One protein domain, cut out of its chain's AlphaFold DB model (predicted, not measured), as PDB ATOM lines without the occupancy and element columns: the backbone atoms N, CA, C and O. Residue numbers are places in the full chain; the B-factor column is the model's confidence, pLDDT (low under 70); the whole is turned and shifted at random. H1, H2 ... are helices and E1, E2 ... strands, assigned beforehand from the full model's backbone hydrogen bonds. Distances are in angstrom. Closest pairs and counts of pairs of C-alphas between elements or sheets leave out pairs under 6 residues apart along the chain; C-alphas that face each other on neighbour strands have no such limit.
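AT A GLANCE: This is residues 135 to 218 of the 402 residues of the protein "CML8 protein" of Symbiodinium sp. KB8 (UniProt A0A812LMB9). H2 and H3 cross nearly at right angles as the core, with H4, strand E1 and short H5 along one side and H1 at one end. The printed part has 84 residues, mostly helix, in the order H1, H2, H3, H4, E1, H5. It is compact, radius of gyration of the C-alphas 12.2 A, spanning 34 by 26 by 21 A.

IN THESE COORDINATES: H2, residues 151 to 166, is 22.8 A long from C-alpha 151 at (164.545, 157.203, 123.955). H3 is residues 178 to 188, H1 135 to 147, H4 195 to 202, E1 211 to 214, and H5 215 to 218, ending at C-alpha (161.528, 152.269, 125.484).

HOW THE PARTS SIT: H2 touches H3 with residues 158 to 162 alone, about perpendicular at 85 degrees; their closest C-alphas, Leu 158 and Ser 184, are 5.4 A apart. H3 touches H4, closest C-alphas Cys 182 and Glu 195, 5.1 A. H1 touches no helix. E1 pairs with no named strand. Every O i to N i+4 pair is within hydrogen-bond range in H1, H2 and H4; H3 has 3 of 7, and 4 of 8 for i+3.

THE WHOLE: The printed part has no cut; the H2 to H3 link is long. Residues 169 to 173 and 207 are under pLDDT 70.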
ATOM      1  N   GLU A 135     144.481 152.269 115.953       95.56
ATOM      2  CA  GLU A 135     144.513 153.701 115.629       95.56
ATOM      3  C   GLU A 135     145.144 154.530 116.749       95.56
ATOM      4  O   GLU A 135     145.996 155.384 116.479       95.56
ATOM      5  N   LEU A 136     144.778 154.256 118.003       95.88
ATOM      6  CA  LEU A 136     145.340 154.948 119.157       95.88
ATOM      7  C   LEU A 136     146.860 154.732 119.246       95.88
ATOM      8  O   LEU A 136     147.615 155.702 119.371       95.88
ATOM      9  N   TRP A 137     147.319 153.485 119.105       96.12
ATOM     10  CA  TRP A 137     148.744 153.151 119.108       96.12
ATOM     11  C   TRP A 137     149.497 153.769 117.929       96.12
ATOM     12  O   TRP A 137     150.570 154.351 118.120       96.12
ATOM     13  N   ARG A 138     148.942 153.712 116.712       95.50
ATOM     14  CA  ARG A 138     149.533 154.347 115.524       95.50
ATOM     15  C   ARG A 138     149.667 155.855 115.698       95.50
ATOM     16  O   ARG A 138     150.698 156.426 115.330       95.50
ATOM     17  N   SER A 139     148.650 156.501 116.268       97.12
ATOM     18  CA  SER A 139     148.669 157.932 116.570       97.12
ATOM     19  C   SER A 139     149.760 158.271 117.589       97.12
ATOM     20  O   SER A 139     150.595 159.144 117.324       97.12
ATOM     21  N   PHE A 140     149.824 157.533 118.702       97.75
ATOM     22  CA  PHE A 140     150.827 157.735 119.747       97.75
ATOM     23  C   PHE A 140     152.253 157.479 119.251       97.75
ATOM     24  O   PHE A 140     153.134 158.321 119.424       97.75
ATOM     25  N   SER A 141     152.480 156.372 118.545       96.44
ATOM     26  CA  SER A 141     153.781 156.026 117.961       96.44
ATOM     27  C   SER A 141     154.264 157.096 116.989       96.44
ATOM     28  O   SER A 141     155.400 157.567 117.068       96.44
ATOM     29  N   LYS A 142     153.373 157.569 116.109       96.25
ATOM     30  CA  LYS A 142     153.677 158.660 115.181       96.25
ATOM     31  C   LYS A 142     153.996 159.958 115.916       96.25
ATOM     32  O   LYS A 142     154.935 160.648 115.515       96.25
ATOM     33  N   PHE A 143     153.230 160.299 116.955       97.88
ATOM     34  CA  PHE A 143     153.515 161.441 117.818       97.88
ATOM     35  C   PHE A 143     154.938 161.325 118.374       97.88
ATOM     36  O   PHE A 143     155.769 162.188 118.089       97.88
ATOM     37  N   VAL A 144     155.264 160.214 119.037       97.75
ATOM     38  CA  VAL A 144     156.585 159.965 119.624       97.75
ATOM     39  C   VAL A 144     157.703 160.078 118.582       97.75
ATOM     40  O   VAL A 144     158.654 160.840 118.782       97.75
ATOM     41  N   GLY A 145     157.565 159.396 117.440       97.50
ATOM     42  CA  GLY A 145     158.552 159.401 116.357       97.50
ATOM     43  C   GLY A 145     158.763 160.772 115.705       97.50
ATOM     44  O   GLY A 145     159.837 161.044 115.164       97.50
ATOM     45  N   SER A 146     157.754 161.648 115.764       97.31
ATOM     46  CA  SER A 146     157.821 163.014 115.231       97.31
ATOM     47  C   SER A 146     158.323 164.055 116.237       97.31
ATOM     48  O   SER A 146     158.892 165.068 115.826       97.31
ATOM     49  N   THR A 147     158.134 163.806 117.534       97.94
ATOM     50  CA  THR A 147     158.325 164.792 118.608       97.94
ATOM     51  C   THR A 147     159.683 164.670 119.296       97.94
ATOM     52  O   THR A 147     160.276 165.682 119.698       97.94
ATOM     53  N   PHE A 148     160.197 163.447 119.440       97.75
ATOM     54  CA  PHE A 148     161.423 163.168 120.188       97.75
ATOM     55  C   PHE A 148     162.579 162.753 119.278       97.75
ATOM     56  O   PHE A 148     162.396 162.262 118.167       97.75
ATOM     57  N   ALA A 149     163.811 162.964 119.749       96.75
ATOM     58  CA  ALA A 149     165.010 162.567 119.008       96.75
ATOM     59  C   ALA A 149     165.425 161.101 119.239       96.75
ATOM     60  O   ALA A 149     166.295 160.606 118.521       96.75
ATOM     61  N   GLY A 150     164.824 160.439 120.229       96.44
ATOM     62  CA  GLY A 150     165.116 159.072 120.649       96.44
ATOM     63  C   GLY A 150     164.737 158.845 122.113       96.44
ATOM     64  O   GLY A 150     164.279 159.765 122.797       96.44
ATOM     65  N   THR A 151     164.984 157.641 122.618       95.75
ATOM     66  CA  THR A 151     164.545 157.203 123.955       95.75
ATOM     67  C   THR A 151     165.038 158.123 125.073       95.75
ATOM     68  O   THR A 151     164.260 158.646 125.870       95.75
ATOM     69  N   LYS A 152     166.352 158.378 125.117       93.88
ATOM     70  CA  LYS A 152     166.971 159.232 126.148       93.88
ATOM     71  C   LYS A 152     166.497 160.681 126.067       93.88
ATOM     72  O   LYS A 152     166.460 161.369 127.083       93.88
ATOM     73  N   ASP A 153     166.180 161.152 124.860       95.75
ATOM     74  CA  ASP A 153     165.652 162.499 124.662       95.75
ATOM     75  C   ASP A 153     164.249 162.625 125.251       95.75
ATOM     76  O   ASP A 153     164.002 163.574 125.993       95.75
ATOM     77  N   MET A 154     163.381 161.648 124.975       95.94
ATOM     78  CA  MET A 154     162.017 161.598 125.496       95.94
ATOM     79  C   MET A 154     162.001 161.622 127.025       95.94
ATOM     80  O   MET A 154     161.441 162.554 127.596       95.94
ATOM     81  N   LEU A 155     162.681 160.676 127.684       94.62
ATOM     82  CA  LEU A 155     162.687 160.589 129.152       94.62
ATOM     83  C   LEU A 155     163.170 161.897 129.794       94.62
ATOM     84  O   LEU A 155     162.474 162.491 130.610       94.62
ATOM     85  N   ARG A 156     164.317 162.413 129.335       93.62
ATOM     86  CA  ARG A 156     164.903 163.660 129.842       93.62
ATOM     87  C   ARG A 156     163.972 164.864 129.668       93.62
ATOM     88  O   ARG A 156     163.967 165.747 130.523       93.62
ATOM     89  N   ARG A 157     163.265 164.966 128.536       95.31
ATOM     90  CA  ARG A 157     162.383 166.106 128.236       95.31
ATOM     91  C   ARG A 157     161.094 166.056 129.050       95.31
ATOM     92  O   ARG A 157     160.683 167.111 129.520       95.31
ATOM     93  N   LEU A 158     160.514 164.871 129.244       95.00
ATOM     94  CA  LEU A 158     159.332 164.684 130.091       95.00
ATOM     95  C   LEU A 158     159.662 164.987 131.560       95.00
ATOM     96  O   LEU A 158     159.040 165.867 132.141       95.00
ATOM     97  N   GLN A 159     160.724 164.387 132.113       92.62
ATOM     98  CA  GLN A 159     161.176 164.662 133.489       92.62
ATOM     99  C   GLN A 159     161.472 166.148 133.714       92.62
ATOM    100  O   GLN A 159     161.072 166.732 134.717       92.62
ATOM    101  N   LYS A 160     162.174 166.789 132.767       92.06
ATOM    102  CA  LYS A 160     162.486 168.216 132.876       92.06
ATOM    103  C   LYS A 160     161.215 169.065 132.897       92.06
ATOM    104  O   LYS A 160     161.122 169.957 133.729       92.06
ATOM    105  N   HIS A 161     160.276 168.807 131.985       93.88
ATOM    106  CA  HIS A 161     159.022 169.553 131.938       93.88
ATOM    107  C   HIS A 161     158.257 169.431 133.261       93.88
ATOM    108  O   HIS A 161     157.857 170.449 133.814       93.88
ATOM    109  N   TYR A 162     158.132 168.210 133.789       92.31
ATOM    110  CA  TYR A 162     157.465 167.965 135.064       92.31
ATOM    111  C   TYR A 162     158.140 168.681 136.243       92.31
ATOM    112  O   TYR A 162     157.462 169.305 137.058       92.31
ATOM    113  N   ALA A 163     159.472 168.632 136.338       90.44
ATOM    114  CA  ALA A 163     160.219 169.331 137.387       90.44
ATOM    115  C   ALA A 163     160.017 170.856 137.305       90.44
ATOM    116  O   ALA A 163     159.737 171.504 138.313       90.44
ATOM    117  N   ASP A 164     160.084 171.416 136.091       89.56
ATOM    118  CA  ASP A 164     159.878 172.846 135.849       89.56
ATOM    119  C   ASP A 164     158.433 173.281 136.201       89.56
ATOM    120  O   ASP A 164     158.236 174.392 136.694       89.56
ATOM    121  N   SER A 165     157.421 172.424 135.988       89.56
ATOM    122  CA  SER A 165     156.011 172.740 136.270       89.56
ATOM    123  C   SER A 165     155.583 172.498 137.721       89.56
ATOM    124  O   SER A 165     154.716 173.210 138.223       89.56
ATOM    125  N   SER A 166     156.160 171.500 138.393       86.56
ATOM    126  CA  SER A 166     155.813 171.119 139.774       86.56
ATOM    127  C   SER A 166     156.620 171.872 140.836       86.56
ATOM    128  O   SER A 166     156.251 171.862 142.010       86.56
ATOM    129  N   GLY A 167     157.730 172.513 140.451       77.56
ATOM    130  CA  GLY A 167     158.664 173.142 141.389       77.56
ATOM    131  C   GLY A 167     159.454 172.139 142.236       77.56
ATOM    132  O   GLY A 167     160.105 172.547 143.199       77.56
ATOM    133  N   MET A 168     159.399 170.843 141.903       71.75
ATOM    134  CA  MET A 168     160.195 169.807 142.561       71.75
ATOM    135  C   MET A 168     161.640 169.802 142.056       71.75
ATOM    136  O   MET A 168     161.928 170.100 140.894       71.75
ATOM    137  N   GLU A 169     162.566 169.426 142.943       64.19
ATOM    138  CA  GLU A 169     163.953 169.189 142.558       64.19
ATOM    139  C   GLU A 169     164.040 168.083 141.504       64.19
ATOM    140  O   GLU A 169     163.325 167.082 141.535       64.19
ATOM    141  N   LYS A 170     164.946 168.280 140.549       58.59
ATOM    142  CA  LYS A 170     165.128 167.385 139.413       58.59
ATOM    143  C   LYS A 170     165.510 165.988 139.903       58.59
ATOM    144  O   LYS A 170     166.609 165.807 140.429       58.59
ATOM    145  N   ALA A 171     164.649 165.004 139.660       57.03
ATOM    146  CA  ALA A 171     164.986 163.612 139.905       57.03
ATOM    147  C   ALA A 171     166.273 163.252 139.136       57.03
ATOM    148  O   ALA A 171     166.395 163.477 137.929       57.03
ATOM    149  N   VAL A 172     167.262 162.713 139.853       54.62
ATOM    150  CA  VAL A 172     168.509 162.169 139.276       54.62
ATOM    151  C   VAL A 172     168.254 160.780 138.662       54.62
ATOM    152  O   VAL A 172     169.147 160.168 138.072       54.62
ATOM    153  N   ASP A 173     167.022 160.282 138.780       61.44
ATOM    154  CA  ASP A 173     166.666 158.924 138.424       61.44
ATOM    155  C   ASP A 173     166.633 158.673 136.919       61.44
ATOM    156  O   ASP A 173     166.116 159.438 136.103       61.44
ATOM    157  N   LYS A 174     167.171 157.508 136.551       76.81
ATOM    158  CA  LYS A 174     167.181 156.976 135.179       76.81
ATOM    159  C   LYS A 174     165.821 156.388 134.763       76.81
ATOM    160  O   LYS A 174     165.765 155.650 133.774       76.81
ATOM    161  N   ALA A 175     164.770 156.663 135.530       87.19
ATOM    162  CA  ALA A 175     163.441 156.092 135.402       87.19
ATOM    163  C   ALA A 175     162.391 157.209 135.452       87.19
ATOM    164  O   ALA A 175     162.553 158.166 136.202       87.19
ATOM    165  N   LEU A 176     161.351 157.087 134.635       90.94
ATOM    166  CA  LEU A 176     160.260 158.049 134.522       90.94
ATOM    167  C   LEU A 176     159.038 157.524 135.286       90.94
ATOM    168  O   LEU A 176     158.630 156.378 135.064       90.94
ATOM    169  N   SER A 177     158.481 158.343 136.175       92.25
ATOM    170  CA  SER A 177     157.297 158.003 136.973       92.25
ATOM    171  C   SER A 177     155.992 158.168 136.182       92.25
ATOM    172  O   SER A 177     155.971 158.761 135.099       92.25
ATOM    173  N   GLU A 178     154.886 157.650 136.727       93.75
ATOM    174  CA  GLU A 178     153.552 157.785 136.121       93.75
ATOM    175  C   GLU A 178     153.151 159.255 135.968       93.75
ATOM    176  O   GLU A 178     152.733 159.674 134.893       93.75
ATOM    177  N   GLN A 179     153.343 160.054 137.019       91.81
ATOM    178  CA  GLN A 179     153.004 161.480 137.033       91.81
ATOM    179  C   GLN A 179     153.834 162.256 136.008       91.81
ATOM    180  O   GLN A 179     153.282 163.005 135.201       91.81
ATOM    181  N   GLU A 180     155.150 162.016 135.973       93.56
ATOM    182  CA  GLU A 180     156.044 162.670 135.016       93.56
ATOM    183  C   GLU A 180     155.656 162.351 133.567       93.56
ATOM    184  O   GLU A 180     155.703 163.238 132.710       93.56
ATOM    185  N   PHE A 181     155.275 161.101 133.284       95.19
ATOM    186  CA  PHE A 181     154.837 160.670 131.959       95.19
ATOM    187  C   PHE A 181     153.484 161.285 131.589       95.19
ATOM    188  O   PHE A 181     153.385 161.981 130.576       95.19
ATOM    189  N   CYS A 182     152.458 161.070 132.413       95.12
ATOM    190  CA  CYS A 182     151.084 161.460 132.111       95.12
ATOM    191  C   CYS A 182     150.906 162.979 132.022       95.12
ATOM    192  O   CYS A 182     150.286 163.469 131.080       95.12
ATOM    193  N   GLU A 183     151.486 163.745 132.947       93.81
ATOM    194  CA  GLU A 183     151.281 165.197 132.992       93.81
ATOM    195  C   GLU A 183     152.116 165.953 131.949       93.81
ATOM    196  O   GLU A 183     151.761 167.060 131.540       93.81
ATOM    197  N   SER A 184     153.214 165.363 131.466       95.50
ATOM    198  CA  SER A 184     154.114 166.057 130.537       95.50
ATOM    199  C   SER A 184     153.764 165.856 129.067       95.50
ATOM    200  O   SER A 184     154.095 166.715 128.249       95.50
ATOM    201  N   LEU A 185     153.114 164.750 128.686       96.12
ATOM    202  CA  LEU A 185     152.851 164.427 127.275       96.12
ATOM    203  C   LEU A 185     152.050 165.518 126.547       96.12
ATOM    204  O   LEU A 185     152.389 165.873 125.410       96.12
ATOM    205  N   ALA A 186     151.047 166.094 127.213       94.44
ATOM    206  CA  ALA A 186     150.210 167.155 126.654       94.44
ATOM    207  C   ALA A 186     151.021 168.402 126.263       94.44
ATOM    208  O   ALA A 186     150.810 168.976 125.193       94.44
ATOM    209  N   ALA A 187     152.024 168.770 127.066       94.81
ATOM    210  CA  ALA A 187     152.902 169.906 126.781       94.81
ATOM    211  C   ALA A 187     153.767 169.709 125.525       94.81
ATOM    212  O   ALA A 187     154.228 170.677 124.919       94.81
ATOM    213  N   PHE A 188     153.965 168.459 125.100       96.88
ATOM    214  CA  PHE A 188     154.667 168.125 123.864       96.88
ATOM    215  C   PHE A 188     153.735 167.935 122.662       96.88
ATOM    216  O   PHE A 188     154.227 167.680 121.563       96.88
ATOM    217  N   GLY A 189     152.423 168.114 122.840       96.12
ATOM    218  CA  GLY A 189     151.423 168.066 121.774       96.12
ATOM    219  C   GLY A 189     150.674 166.740 121.655       96.12
ATOM    220  O   GLY A 189     149.991 166.536 120.652       96.12
ATOM    221  N   TRP A 190     150.790 165.837 122.636       97.75
ATOM    222  CA  TRP A 190     149.895 164.683 122.711       97.75
ATOM    223  C   TRP A 190     148.496 165.126 123.150       97.75
ATOM    224  O   TRP A 190     148.351 165.928 124.067       97.75
ATOM    225  N   SER A 191     147.462 164.604 122.498       95.75
ATOM    226  CA  SER A 191     146.066 164.917 122.824       95.75
ATOM    227  C   SER A 191     145.126 163.721 122.682       95.75
ATOM    228  O   SER A 191     143.909 163.887 122.719       95.75
ATOM    229  N   GLY A 192     145.671 162.516 122.489       92.94
ATOM    230  CA  GLY A 192     144.874 161.298 122.323       92.94
ATOM    231  C   GLY A 192     144.386 160.684 123.638       92.94
ATOM    232  O   GLY A 192     143.637 159.713 123.591       92.94
ATOM    233  N   GLY A 193     144.784 161.236 124.790       93.81
ATOM    234  CA  GLY A 193     144.468 160.679 126.104       93.81
ATOM    235  C   GLY A 193     145.153 159.330 126.341       93.81
ATOM    236  O   GLY A 193     146.109 158.975 125.644       93.81
ATOM    237  N   GLN A 194     144.629 158.567 127.303       95.69
ATOM    238  CA  GLN A 194     145.070 157.203 127.629       95.69
ATOM    239  C   GLN A 194     146.540 157.105 128.072       95.69
ATOM    240  O   GLN A 194     147.175 156.060 127.955       95.69
ATOM    241  N   GLU A 195     147.090 158.183 128.629       96.44
ATOM    242  CA  GLU A 195     148.482 158.255 129.073       96.44
ATOM    243  C   GLU A 195     148.792 157.182 130.118       96.44
ATOM    244  O   GLU A 195     149.817 156.512 130.027       96.44
ATOM    245  N   LYS A 196     147.872 156.946 131.059       95.06
ATOM    246  CA  LYS A 196     148.025 155.886 132.059       95.06
ATOM    247  C   LYS A 196     148.112 154.497 131.422       95.06
ATOM    248  O   LYS A 196     148.970 153.709 131.791       95.06
ATOM    249  N   MET A 197     147.278 154.217 130.420       95.38
ATOM    250  CA  MET A 197     147.284 152.938 129.706       95.38
ATOM    251  C   MET A 197     148.614 152.703 128.970       95.38
ATOM    252  O   MET A 197     149.160 151.600 129.020       95.38
ATOM    253  N   PHE A 198     149.190 153.744 128.362       96.50
ATOM    254  CA  PHE A 198     150.545 153.676 127.808       96.50
ATOM    255  C   PHE A 198     151.606 153.474 128.890       96.50
ATOM    256  O   PHE A 198     152.503 152.648 128.720       96.50
ATOM    257  N   PHE A 199     151.499 154.193 130.009       96.00
ATOM    258  CA  PHE A 199     152.407 154.016 131.134       96.00
ATOM    259  C   PHE A 199     152.391 152.568 131.630       96.00
ATOM    260  O   PHE A 199     153.445 151.947 131.721       96.00
ATOM    261  N   ASP A 200     151.210 151.995 131.849       93.56
ATOM    262  CA  ASP A 200     151.038 150.617 132.306       93.56
ATOM    263  C   ASP A 200     151.587 149.570 131.333       93.56
ATOM    264  O   ASP A 200     152.027 148.504 131.780       93.56
ATOM    265  N   ALA A 201     151.598 149.867 130.031       94.00
ATOM    266  CA  ALA A 201     152.196 149.010 129.013       94.00
ATOM    267  C   ALA A 201     153.735 149.071 129.002       94.00
ATOM    268  O   ALA A 201     154.382 148.075 128.685       94.00
ATOM    269  N   PHE A 202     154.338 150.215 129.346       94.12
ATOM    270  CA  PHE A 202     155.797 150.409 129.279       94.12
ATOM    271  C   PHE A 202     156.507 150.267 130.631       94.12
ATOM    272  O   PHE A 202     157.722 150.053 130.680       94.12
ATOM    273  N   ALA A 203     155.781 150.457 131.733       92.38
ATOM    274  CA  ALA A 203     156.345 150.510 133.068       92.38
ATOM    275  C   ALA A 203     156.694 149.113 133.585       92.38
ATOM    276  O   ALA A 203     155.882 148.184 133.566       92.38
ATOM    277  N   MET A 204     157.903 149.001 134.127       86.56
ATOM    278  CA  MET A 204     158.423 147.798 134.768       86.56
ATOM    279  C   MET A 204     158.473 148.015 136.279       86.56
ATOM    280  O   MET A 204     158.697 149.138 136.732       86.56
ATOM    281  N   GLU A 205     158.315 146.947 137.058       81.25
ATOM    282  CA  GLU A 205     158.575 147.002 138.498       81.25
ATOM    283  C   GLU A 205     160.064 147.237 138.776       81.25
ATOM    284  O   GLU A 205     160.952 146.651 138.143       81.25
ATOM    285  N   SER A 206     160.327 148.146 139.709       76.81
ATOM    286  CA  SER A 206     161.648 148.386 140.282       76.81
ATOM    287  C   SER A 206     161.926 147.430 141.445       76.81
ATOM    288  O   SER A 206     161.028 146.766 141.953       76.81
ATOM    289  N   GLU A 207     163.172 147.415 141.927       68.19
ATOM    290  CA  GLU A 207     163.579 146.657 143.127       68.19
ATOM    291  C   GLU A 207     162.797 147.044 144.397       68.19
ATOM    292  O   GLU A 207     162.797 146.293 145.363       68.19
ATOM    293  N   HIS A 208     162.132 148.204 144.394       73.94
ATOM    294  CA  HIS A 208     161.362 148.738 145.521       73.94
ATOM    295  C   HIS A 208     159.846 148.667 145.263       73.94
ATOM    296  O   HIS A 208     159.098 149.452 145.837       73.94
ATOM    297  N   GLU A 209     159.402 147.800 144.344       74.12
ATOM    298  CA  GLU A 209     157.989 147.604 143.963       74.12
ATOM    299  C   GLU A 209     157.298 148.841 143.350       74.12
ATOM    300  O   GLU A 209     156.094 148.851 143.110       74.12
ATOM    301  N   VAL A 210     158.053 149.891 143.014       82.06
ATOM    302  CA  VAL A 210     157.529 151.058 142.289       82.06
ATOM    303  C   VAL A 210     157.583 150.790 140.788       82.06
ATOM    304  O   VAL A 210     158.636 150.398 140.277       82.06
ATOM    305  N   ARG A 211     156.480 151.018 140.065       89.50
ATOM    306  CA  ARG A 211     156.444 150.910 138.598       89.50
ATOM    307  C   ARG A 211     156.993 152.179 137.957       89.50
ATOM    308  O   ARG A 211     156.482 153.266 138.207       89.50
ATOM    309  N   CYS A 212     158.003 152.027 137.100       92.00
ATOM    310  CA  CYS A 212     158.622 153.136 136.372       92.00
ATOM    311  C   CYS A 212     158.964 152.742 134.930       92.00
ATOM    312  O   CYS A 212     159.235 151.577 134.621       92.00
ATOM    313  N   ILE A 213     159.031 153.731 134.038       93.56
ATOM    314  CA  ILE A 213     159.509 153.546 132.665       93.56
ATOM    315  C   ILE A 213     161.024 153.741 132.623       93.56
ATOM    316  O   ILE A 213     161.549 154.813 132.928       93.56
ATOM    317  N   TYR A 214     161.738 152.719 132.160       91.62
ATOM    318  CA  TYR A 214     163.186 152.764 131.970       91.62
ATOM    319  C   TYR A 214     163.546 152.864 130.490       91.62
ATOM    320  O   TYR A 214     162.870 152.304 129.630       91.62
ATOM    321  N   ALA A 215     164.708 153.453 130.187       91.38
ATOM    322  CA  ALA A 215     165.217 153.529 128.813       91.38
ATOM    323  C   ALA A 215     165.301 152.156 128.111       91.38
ATOM    324  O   ALA A 215     165.133 152.077 126.898       91.38
ATOM    325  N   ARG A 216     165.534 151.068 128.861       89.88
ATOM    326  CA  ARG A 216     165.580 149.705 128.304       89.88
ATOM    327  C   ARG A 216     164.237 149.223 127.741       89.88
ATOM    328  O   ARG A 216     164.264 148.495 126.759       89.88
ATOM    329  N   GLY A 217     163.112 149.640 128.330       89.44
ATOM    330  CA  GLY A 217     161.758 149.275 127.884       89.44
ATOM    331  C   GLY A 217     161.206 150.199 126.796       89.44
ATOM    332  O   GLY A 217     160.140 149.960 126.252       89.44
ATOM    333  N   MET A 218     161.948 151.255 126.452       93.19
ATOM    334  CA  MET A 218     161.528 152.269 125.484       93.19
ATOM    335  C   MET A 218     162.364 152.243 124.198       93.19
ATOM    336  O   MET A 218     162.301 153.186 123.418       93.19
TER     337      MET A 218